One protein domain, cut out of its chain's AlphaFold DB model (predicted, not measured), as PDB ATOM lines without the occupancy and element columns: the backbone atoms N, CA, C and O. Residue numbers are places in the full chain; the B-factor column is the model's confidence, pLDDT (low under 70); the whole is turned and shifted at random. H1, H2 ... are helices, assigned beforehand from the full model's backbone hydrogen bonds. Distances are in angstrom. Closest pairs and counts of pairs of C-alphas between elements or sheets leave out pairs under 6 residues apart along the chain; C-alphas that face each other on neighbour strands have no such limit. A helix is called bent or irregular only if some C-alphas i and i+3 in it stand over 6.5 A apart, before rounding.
ATOM      1  N   ARG A   2      92.071   1.004 113.101       72.94
ATOM      2  CA  ARG A   2      90.804   0.806 113.848       72.94
ATOM      3  C   ARG A   2      91.177   0.297 115.247       72.94
ATOM      4  O   ARG A   2      92.104  -0.496 115.345       72.94
ATOM      5  N   GLY A   3      90.496   0.731 116.315       73.94
ATOM      6  CA  GLY A   3      90.888   0.429 117.712       73.94
ATOM      7  C   GLY A   3      91.173  -1.055 118.004       73.94
ATOM      8  O   GLY A   3      92.029  -1.367 118.823       73.94
ATOM      9  N   TYR A   4      90.548  -1.961 117.245       81.50
ATOM     10  CA  TYR A   4      90.796  -3.404 117.262       81.50
ATOM     11  C   TYR A   4      92.217  -3.818 116.850       81.50
ATOM     12  O   TYR A   4      92.833  -4.636 117.526       81.50
ATOM     13  N   GLU A   5      92.769  -3.242 115.783       86.31
ATOM     14  CA  GLU A   5      94.132  -3.549 115.320       86.31
ATOM     15  C   GLU A   5      95.171  -3.074 116.343       86.31
ATOM     16  O   GLU A   5      96.097  -3.806 116.682       86.31
ATOM     17  N   ALA A   6      94.977  -1.873 116.898       85.50
ATOM     18  CA  ALA A   6      95.846  -1.320 117.933       85.50
ATOM     19  C   ALA A   6      95.814  -2.182 119.207       85.50
ATOM     20  O   ALA A   6      96.862  -2.529 119.749       85.50
ATOM     21  N   ALA A   7      94.622  -2.611 119.630       86.94
ATOM     22  CA  ALA A   7      94.436  -3.558 120.724       86.94
ATOM     23  C   ALA A   7      95.162  -4.896 120.484       86.94
ATOM     24  O   ALA A   7      95.803  -5.427 121.388       86.94
ATOM     25  N   GLN A   8      95.101  -5.463 119.280       88.25
ATOM     26  CA  GLN A   8      95.818  -6.708 118.987       88.25
ATOM     27  C   GLN A   8      97.338  -6.526 119.026       88.25
ATOM     28  O   GLN A   8      98.036  -7.352 119.613       88.25
ATOM     29  N   ILE A   9      97.846  -5.431 118.456       89.12
ATOM     30  CA  ILE A   9      99.280  -5.112 118.454       89.12
ATOM     31  C   ILE A   9      99.799  -4.939 119.885       89.12
ATOM     32  O   ILE A   9     100.862  -5.458 120.215       89.12
ATOM     33  N   LEU A  10      99.057  -4.235 120.741       89.12
ATOM     34  CA  LEU A  10      99.444  -4.035 122.136       89.12
ATOM     35  C   LEU A  10      99.458  -5.358 122.916       89.12
ATOM     36  O   LEU A  10     100.459  -5.657 123.564       89.12
ATOM     37  N   LYS A  11      98.424  -6.203 122.772       88.31
ATOM     38  CA  LYS A  11      98.419  -7.547 123.380       88.31
ATOM     39  C   LYS A  11      99.594  -8.401 122.902       88.31
ATOM     40  O   LYS A  11     100.234  -9.060 123.714       88.31
ATOM     41  N   ALA A  12      99.915  -8.364 121.608       90.38
ATOM     42  CA  ALA A  12     101.055  -9.094 121.046       90.38
ATOM     43  C   ALA A  12     102.410  -8.604 121.589       90.38
ATOM     44  O   ALA A  12     103.365  -9.373 121.644       90.38
ATOM     45  N   LYS A  13     102.486  -7.340 122.021       89.38
ATOM     46  CA  LYS A  13     103.650  -6.752 122.699       89.38
ATOM     47  C   LYS A  13     103.682  -7.017 124.211       89.38
ATOM     48  O   LYS A  13     104.592  -6.535 124.874       89.38
ATOM     49  N   GLY A  14     102.718  -7.765 124.751       90.62
ATOM     50  CA  GLY A  14     102.628  -8.071 126.180       90.62
ATOM     51  C   GLY A  14     102.022  -6.955 127.033       90.62
ATOM     52  O   GLY A  14     102.089  -7.041 128.252       90.62
ATOM     53  N   VAL A  15     101.425  -5.934 126.413       90.88
ATOM     54  CA  VAL A  15     100.744  -4.845 127.127       90.88
ATOM     55  C   VAL A  15      99.431  -5.354 127.721       90.88
ATOM     56  O   VAL A  15      98.627  -5.988 127.030       90.88
ATOM     57  N   THR A  16      99.208  -5.039 128.993       90.25
ATOM     58  CA  THR A  16      98.039  -5.424 129.795       90.25
ATOM     59  C   THR A  16      97.010  -4.296 129.907       90.25
ATOM     60  O   THR A  16      97.288  -3.134 129.600       90.25
ATOM     61  N   ALA A  17      95.786  -4.626 130.333       88.62
ATOM     62  CA  ALA A  17      94.736  -3.622 130.532       88.62
ATOM     63  C   ALA A  17      95.096  -2.614 131.627       88.62
ATOM     64  O   ALA A  17      94.715  -1.445 131.533       88.62
ATOM     65  N   GLU A  18      95.868  -3.057 132.612       89.94
ATOM     66  CA  GLU A  18      96.468  -2.244 133.655       89.94
ATOM     67  C   GLU A  18      97.447  -1.228 133.057       89.94
ATOM     68  O   GLU A  18      97.279  -0.035 133.298       89.94
ATOM     69  N   ASP A  19      98.364  -1.652 132.181       90.38
ATOM     70  CA  ASP A  19      99.317  -0.745 131.514       90.38
ATOM     71  C   ASP A  19      98.594   0.343 130.701       90.38
ATOM     72  O   ASP A  19      98.960   1.520 130.719       90.38
ATOM     73  N   VAL A  20      97.514  -0.031 130.001       90.62
ATOM     74  CA  VAL A  20      96.670   0.930 129.268       90.62
ATOM     75  C   VAL A  20      95.962   1.883 130.233       90.62
ATOM     76  O   VAL A  20      95.818   3.070 129.937       90.62
ATOM     77  N   ALA A  21      95.499   1.392 131.384       90.94
ATOM     78  CA  ALA A  21      94.850   2.223 132.390       90.94
ATOM     79  C   ALA A  21      95.824   3.228 133.023       90.94
ATOM     80  O   ALA A  21      95.460   4.399 133.157       90.94
ATOM     81  N   GLU A  22      97.040   2.800 133.358       90.62
ATOM     82  CA  GLU A  22      98.105   3.666 133.869       90.62
ATOM     83  C   GLU A  22      98.476   4.750 132.856       90.62
ATOM     84  O   GLU A  22      98.548   5.931 133.197       90.62
ATOM     85  N   GLU A  23      98.614   4.382 131.583       91.06
ATOM     86  CA  GLU A  23      98.896   5.328 130.507       91.06
ATOM     87  C   GLU A  23      97.764   6.362 130.332       91.06
ATOM     88  O   GLU A  23      98.023   7.553 130.158       91.06
ATOM     89  N   ILE A  24      96.496   5.946 130.417       90.94
ATOM     90  CA  ILE A  24      95.349   6.872 130.377       90.94
ATOM     91  C   ILE A  24      95.407   7.869 131.539       90.94
ATOM     92  O   ILE A  24      95.139   9.054 131.327       90.94
ATOM     93  N   ILE A  25      95.725   7.404 132.750       90.44
ATOM     94  CA  ILE A  25      95.858   8.264 133.936       90.44
ATOM     95  C   ILE A  25      96.992   9.266 133.714       90.44
ATOM     96  O   ILE A  25      96.758  10.472 133.783       90.44
ATOM     97  N   TYR A  26      98.172   8.781 133.321       88.00
ATOM     98  CA  TYR A  26      99.344   9.610 133.054       88.00
ATOM     99  C   TYR A  26      99.039  10.753 132.076       88.00
ATOM    100  O   TYR A  26      99.362  11.913 132.337       88.00
ATOM    101  N   ARG A  27      98.363  10.463 130.961       87.69
ATOM    102  CA  ARG A  27      98.032  11.485 129.954       87.69
ATOM    103  C   ARG A  27      96.982  12.479 130.418       87.69
ATOM    104  O   ARG A  27      97.044  13.637 130.019       87.69
ATOM    105  N   LYS A  28      96.017  12.043 131.232       88.88
ATOM    106  CA  LYS A  28      95.013  12.943 131.819       88.88
ATOM    107  C   LYS A  28      95.642  13.919 132.806       88.88
ATOM    108  O   LYS A  28      95.229  15.071 132.852       88.88
ATOM    109  N   GLU A  29      96.626  13.466 133.576       89.00
ATOM    110  CA  GLU A  29      97.305  14.294 134.575       89.00
ATOM    111  C   GLU A  29      98.333  15.244 133.951       89.00
ATOM    112  O   GLU A  29      98.501  16.368 134.418       89.00
ATOM    113  N   THR A  30      99.005  14.817 132.879       83.81
ATOM    114  CA  THR A  30     100.138  15.561 132.303       83.81
ATOM    115  C   THR A  30      99.826  16.289 130.996       83.81
ATOM    116  O   THR A  30     100.615  17.134 130.578       83.81
ATOM    117  N   ASN A  31      98.712  15.972 130.323       75.12
ATOM    118  CA  ASN A  31      98.408  16.391 128.945       75.12
ATOM    119  C   ASN A  31      99.517  16.062 127.919       75.12
ATOM    120  O   ASN A  31      99.528  16.622 126.821       75.12
ATOM    121  N   ALA A  32     100.450  15.163 128.249       72.00
ATOM    122  CA  ALA A  32     101.576  14.798 127.396       72.00
ATOM    123  C   ALA A  32     101.348  13.446 126.708       72.00
ATOM    124  O   ALA A  32     100.630  12.585 127.210       72.00
ATOM    125  N   PHE A  33     101.998  13.237 125.564       71.06
ATOM    126  CA  PHE A  33     102.209  11.888 125.038       71.06
ATOM    127  C   PHE A  33     103.280  11.193 125.884       71.06
ATOM    128  O   PHE A  33     104.248  11.831 126.306       71.06
ATOM    129  N   SER A  34     103.110   9.899 126.155       67.12
ATOM    130  CA  SER A  34     104.087   9.166 126.956       67.12
ATOM    131  C   SER A  34     105.377   8.962 126.187       67.12
ATOM    132  O   SER A  34     105.432   8.221 125.210       67.12
ATOM    133  N   ASN A  35     106.414   9.632 126.679       68.31
ATOM    134  CA  ASN A  35     107.809   9.364 126.350       68.31
ATOM    135  C   ASN A  35     108.450   8.453 127.411       68.31
ATOM    136  O   ASN A  35     109.674   8.383 127.513       68.31
ATOM    137  N   ASN A  36     107.640   7.816 128.267       69.00
ATOM    138  CA  ASN A  36     108.146   6.907 129.280       69.00
ATOM    139  C   ASN A  36     108.636   5.626 128.578       69.00
ATOM    140  O   ASN A  36     107.836   4.986 127.895       69.00
ATOM    141  N   PRO A  37     109.906   5.216 128.759       65.31
ATOM    142  CA  PRO A  37     110.461   4.027 128.108       65.31
ATOM    143  C   PRO A  37     109.721   2.730 128.476       65.31
ATOM    144  O   PRO A  37     109.764   1.756 127.733       65.31
ATOM    145  N   LYS A  38     108.984   2.703 129.595       69.00
ATOM    146  CA  LYS A  38     108.107   1.571 129.949       69.00
ATOM    147  C   LYS A  38     106.873   1.452 129.044       69.00
ATOM    148  O   LYS A  38     106.280   0.386 128.956       69.00
ATOM    149  N   ASN A  39     106.527   2.534 128.350       76.44
ATOM    150  CA  ASN A  39     105.257   2.758 127.666       76.44
ATOM    151  C   ASN A  39     105.459   3.154 126.189       76.44
ATOM    152  O   ASN A  39     104.556   3.711 125.563       76.44
ATOM    153  N   GLU A  40     106.618   2.824 125.595       82.12
ATOM    154  CA  GLU A  40     106.949   3.097 124.180       82.12
ATOM    155  C   GLU A  40     105.885   2.573 123.204       82.12
ATOM    156  O   GLU A  40     105.665   3.133 122.128       82.12
ATOM    157  N   ALA A  41     105.162   1.521 123.600       86.31
ATOM    158  CA  ALA A  41     104.047   0.966 122.846       86.31
ATOM    159  C   ALA A  41     102.916   1.983 122.571       86.31
ATOM    160  O   ALA A  41     102.152   1.786 121.623       86.31
ATOM    161  N   PHE A  42     102.838   3.075 123.342       87.25
ATOM    162  CA  PHE A  42     101.784   4.087 123.268       87.25
ATOM    163  C   PHE A  42     102.205   5.408 122.611       87.25
ATOM    164  O   PHE A  42     101.333   6.248 122.377       87.25
ATOM    165  N   MET A  43     103.488   5.610 122.280       83.25
ATOM    166  CA  MET A  43     104.024   6.898 121.788       83.25
ATOM    167  C   MET A  43     103.219   7.519 120.633       83.25
ATOM    168  O   MET A  43     103.080   8.736 120.559       83.25
ATOM    169  N   ASN A  44     102.648   6.682 119.763       83.56
ATOM    170  CA  ASN A  44     101.908   7.113 118.571       83.56
ATOM    171  C   ASN A  44     100.382   7.018 118.709       83.56
ATOM    172  O   ASN A  44      99.665   7.216 117.731       83.56
ATOM    173  N   MET A  45      99.881   6.665 119.890       86.56
ATOM    174  CA  MET A  45      98.446   6.580 120.151       86.56
ATOM    175  C   MET A  45      97.945   7.894 120.730       86.56
ATOM    176  O   MET A  45      98.693   8.621 121.375       86.56
ATOM    177  N   THR A  46      96.675   8.201 120.536       87.88
ATOM    178  CA  THR A  46      95.957   9.291 121.203       87.88
ATOM    179  C   THR A  46      95.276   8.789 122.475       87.88
ATOM    180  O   THR A  46      95.015   7.595 122.627       87.88
ATOM    181  N   LEU A  47      94.910   9.700 123.385       87.94
ATOM    182  CA  LEU A  47      94.128   9.340 124.576       87.94
ATOM    183  C   LEU A  47      92.810   8.635 124.207       87.94
ATOM    184  O   LEU A  47      92.434   7.658 124.845       87.94
ATOM    185  N   ASN A  48      92.137   9.087 123.145       89.31
ATOM    186  CA  ASN A  48      90.885   8.486 122.680       89.31
ATOM    187  C   ASN A  48      91.074   7.051 122.171       89.31
ATOM    188  O   ASN A  48      90.206   6.208 122.378       89.31
ATOM    189  N   GLU A  49      92.195   6.755 121.512       89.62
ATOM    190  CA  GLU A  49      92.518   5.390 121.090       89.62
ATOM    191  C   GLU A  49      92.786   4.484 122.291       89.62
ATOM    192  O   GLU A  49      92.271   3.369 122.326       89.62
ATOM    193  N   LEU A  50      93.507   4.978 123.300       89.75
ATOM    194  CA  LEU A  50      93.762   4.231 124.532       89.75
ATOM    195  C   LEU A  50      92.478   3.943 125.311       89.75
ATOM    196  O   LEU A  50      92.273   2.813 125.745       89.75
ATOM    197  N   VAL A  51      91.589   4.932 125.446       90.00
ATOM    198  CA  VAL A  51      90.282   4.746 126.097       90.00
ATOM    199  C   VAL A  51      89.474   3.666 125.380       90.00
ATOM    200  O   VAL A  51      88.977   2.757 126.037       90.00
ATOM    201  N   ARG A  52      89.430   3.687 124.041       90.69
ATOM    202  CA  ARG A  52      88.760   2.637 123.257       90.69
ATOM    203  C   ARG A  52      89.402   1.265 123.448       90.69
ATOM    204  O   ARG A  52      88.690   0.282 123.580       90.69
ATOM    205  N   ILE A  53      90.732   1.177 123.471       90.12
ATOM    206  CA  ILE A  53      91.441  -0.088 123.721       90.12
ATOM    207  C   ILE A  53      91.098  -0.628 125.112       90.12
ATOM    208  O   ILE A  53      90.793  -1.814 125.239       90.12
ATOM    209  N   LYS A  54      91.089   0.238 126.133       89.56
ATOM    210  CA  LYS A  54      90.675  -0.132 127.488       89.56
ATOM    211  C   LYS A  54      89.245  -0.659 127.495       89.56
ATOM    212  O   LYS A  54      89.029  -1.742 128.016       89.56
ATOM    213  N   GLU A  55      88.294   0.047 126.884       89.19
ATOM    214  CA  GLU A  55      86.895  -0.400 126.759       89.19
ATOM    215  C   GLU A  55      86.776  -1.758 126.048       89.19
ATOM    216  O   GLU A  55      85.978  -2.594 126.446       89.19
ATOM    217  N   MET A  56      87.596  -2.015 125.026       87.06
ATOM    218  CA  MET A  56      87.595  -3.291 124.301       87.06
ATOM    219  C   MET A  56      88.181  -4.461 125.097       87.06
ATOM    220  O   MET A  56      87.853  -5.615 124.822       87.06
TER     221      MET A  56
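This is residues 2 to 56 of the 59 residues of an uncharacterized protein of uncultured Eubacterium sp (UniProt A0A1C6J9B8). The longest helix, H2, and H4 lie side by side, running opposite ways; H1 packs across H4, and short, irregular H3 sits near residues 19 to 23 of H2. The 55 printed residues hold four named helices, H1 to H4 in chain order, and no named strand: all helix. The whole is compact, radius of gyration of the C-alphas 10.0 A, spanning 26 by 20 by 18 A.

H2, residues 17 to 30, is 20.0 A long. H1, residues 3 to 12, begins at C-alpha 3 (90.888, 0.429, 117.712). H3 is residues 37 to 42; C-alphas 38 and 41 are 8.2 A apart. H4, residues 47 to 56, ends at C-alpha 56 (87.595, -3.291, 124.301).

H2 touches H4 at a shallow tilt of 25 degrees; the closest C-alphas, of Ala 17 and Lys 54, are 6.2 A apart. H2 only just touches H3, with 3 pairs of C-alphas within 8 A, closest Glu 23 and Asn 39, 7.4 A. H1 touches H4 about perpendicular, at 76 degrees, closest C-alphas Ala 7 and Ile 53, 5.5 A. In H1, H2 and H4 every O i to N i+4 pair is within hydrogen-bond range; in H3, 0 of 2 are, and 1 of 3 O i to N i+3 pairs.

The C-alphas farthest apart, Ala 12 and Glu 29, are 27.3 A apart. The printed part has no cut and no long link. Residues 34 to 38 have pLDDT under 70.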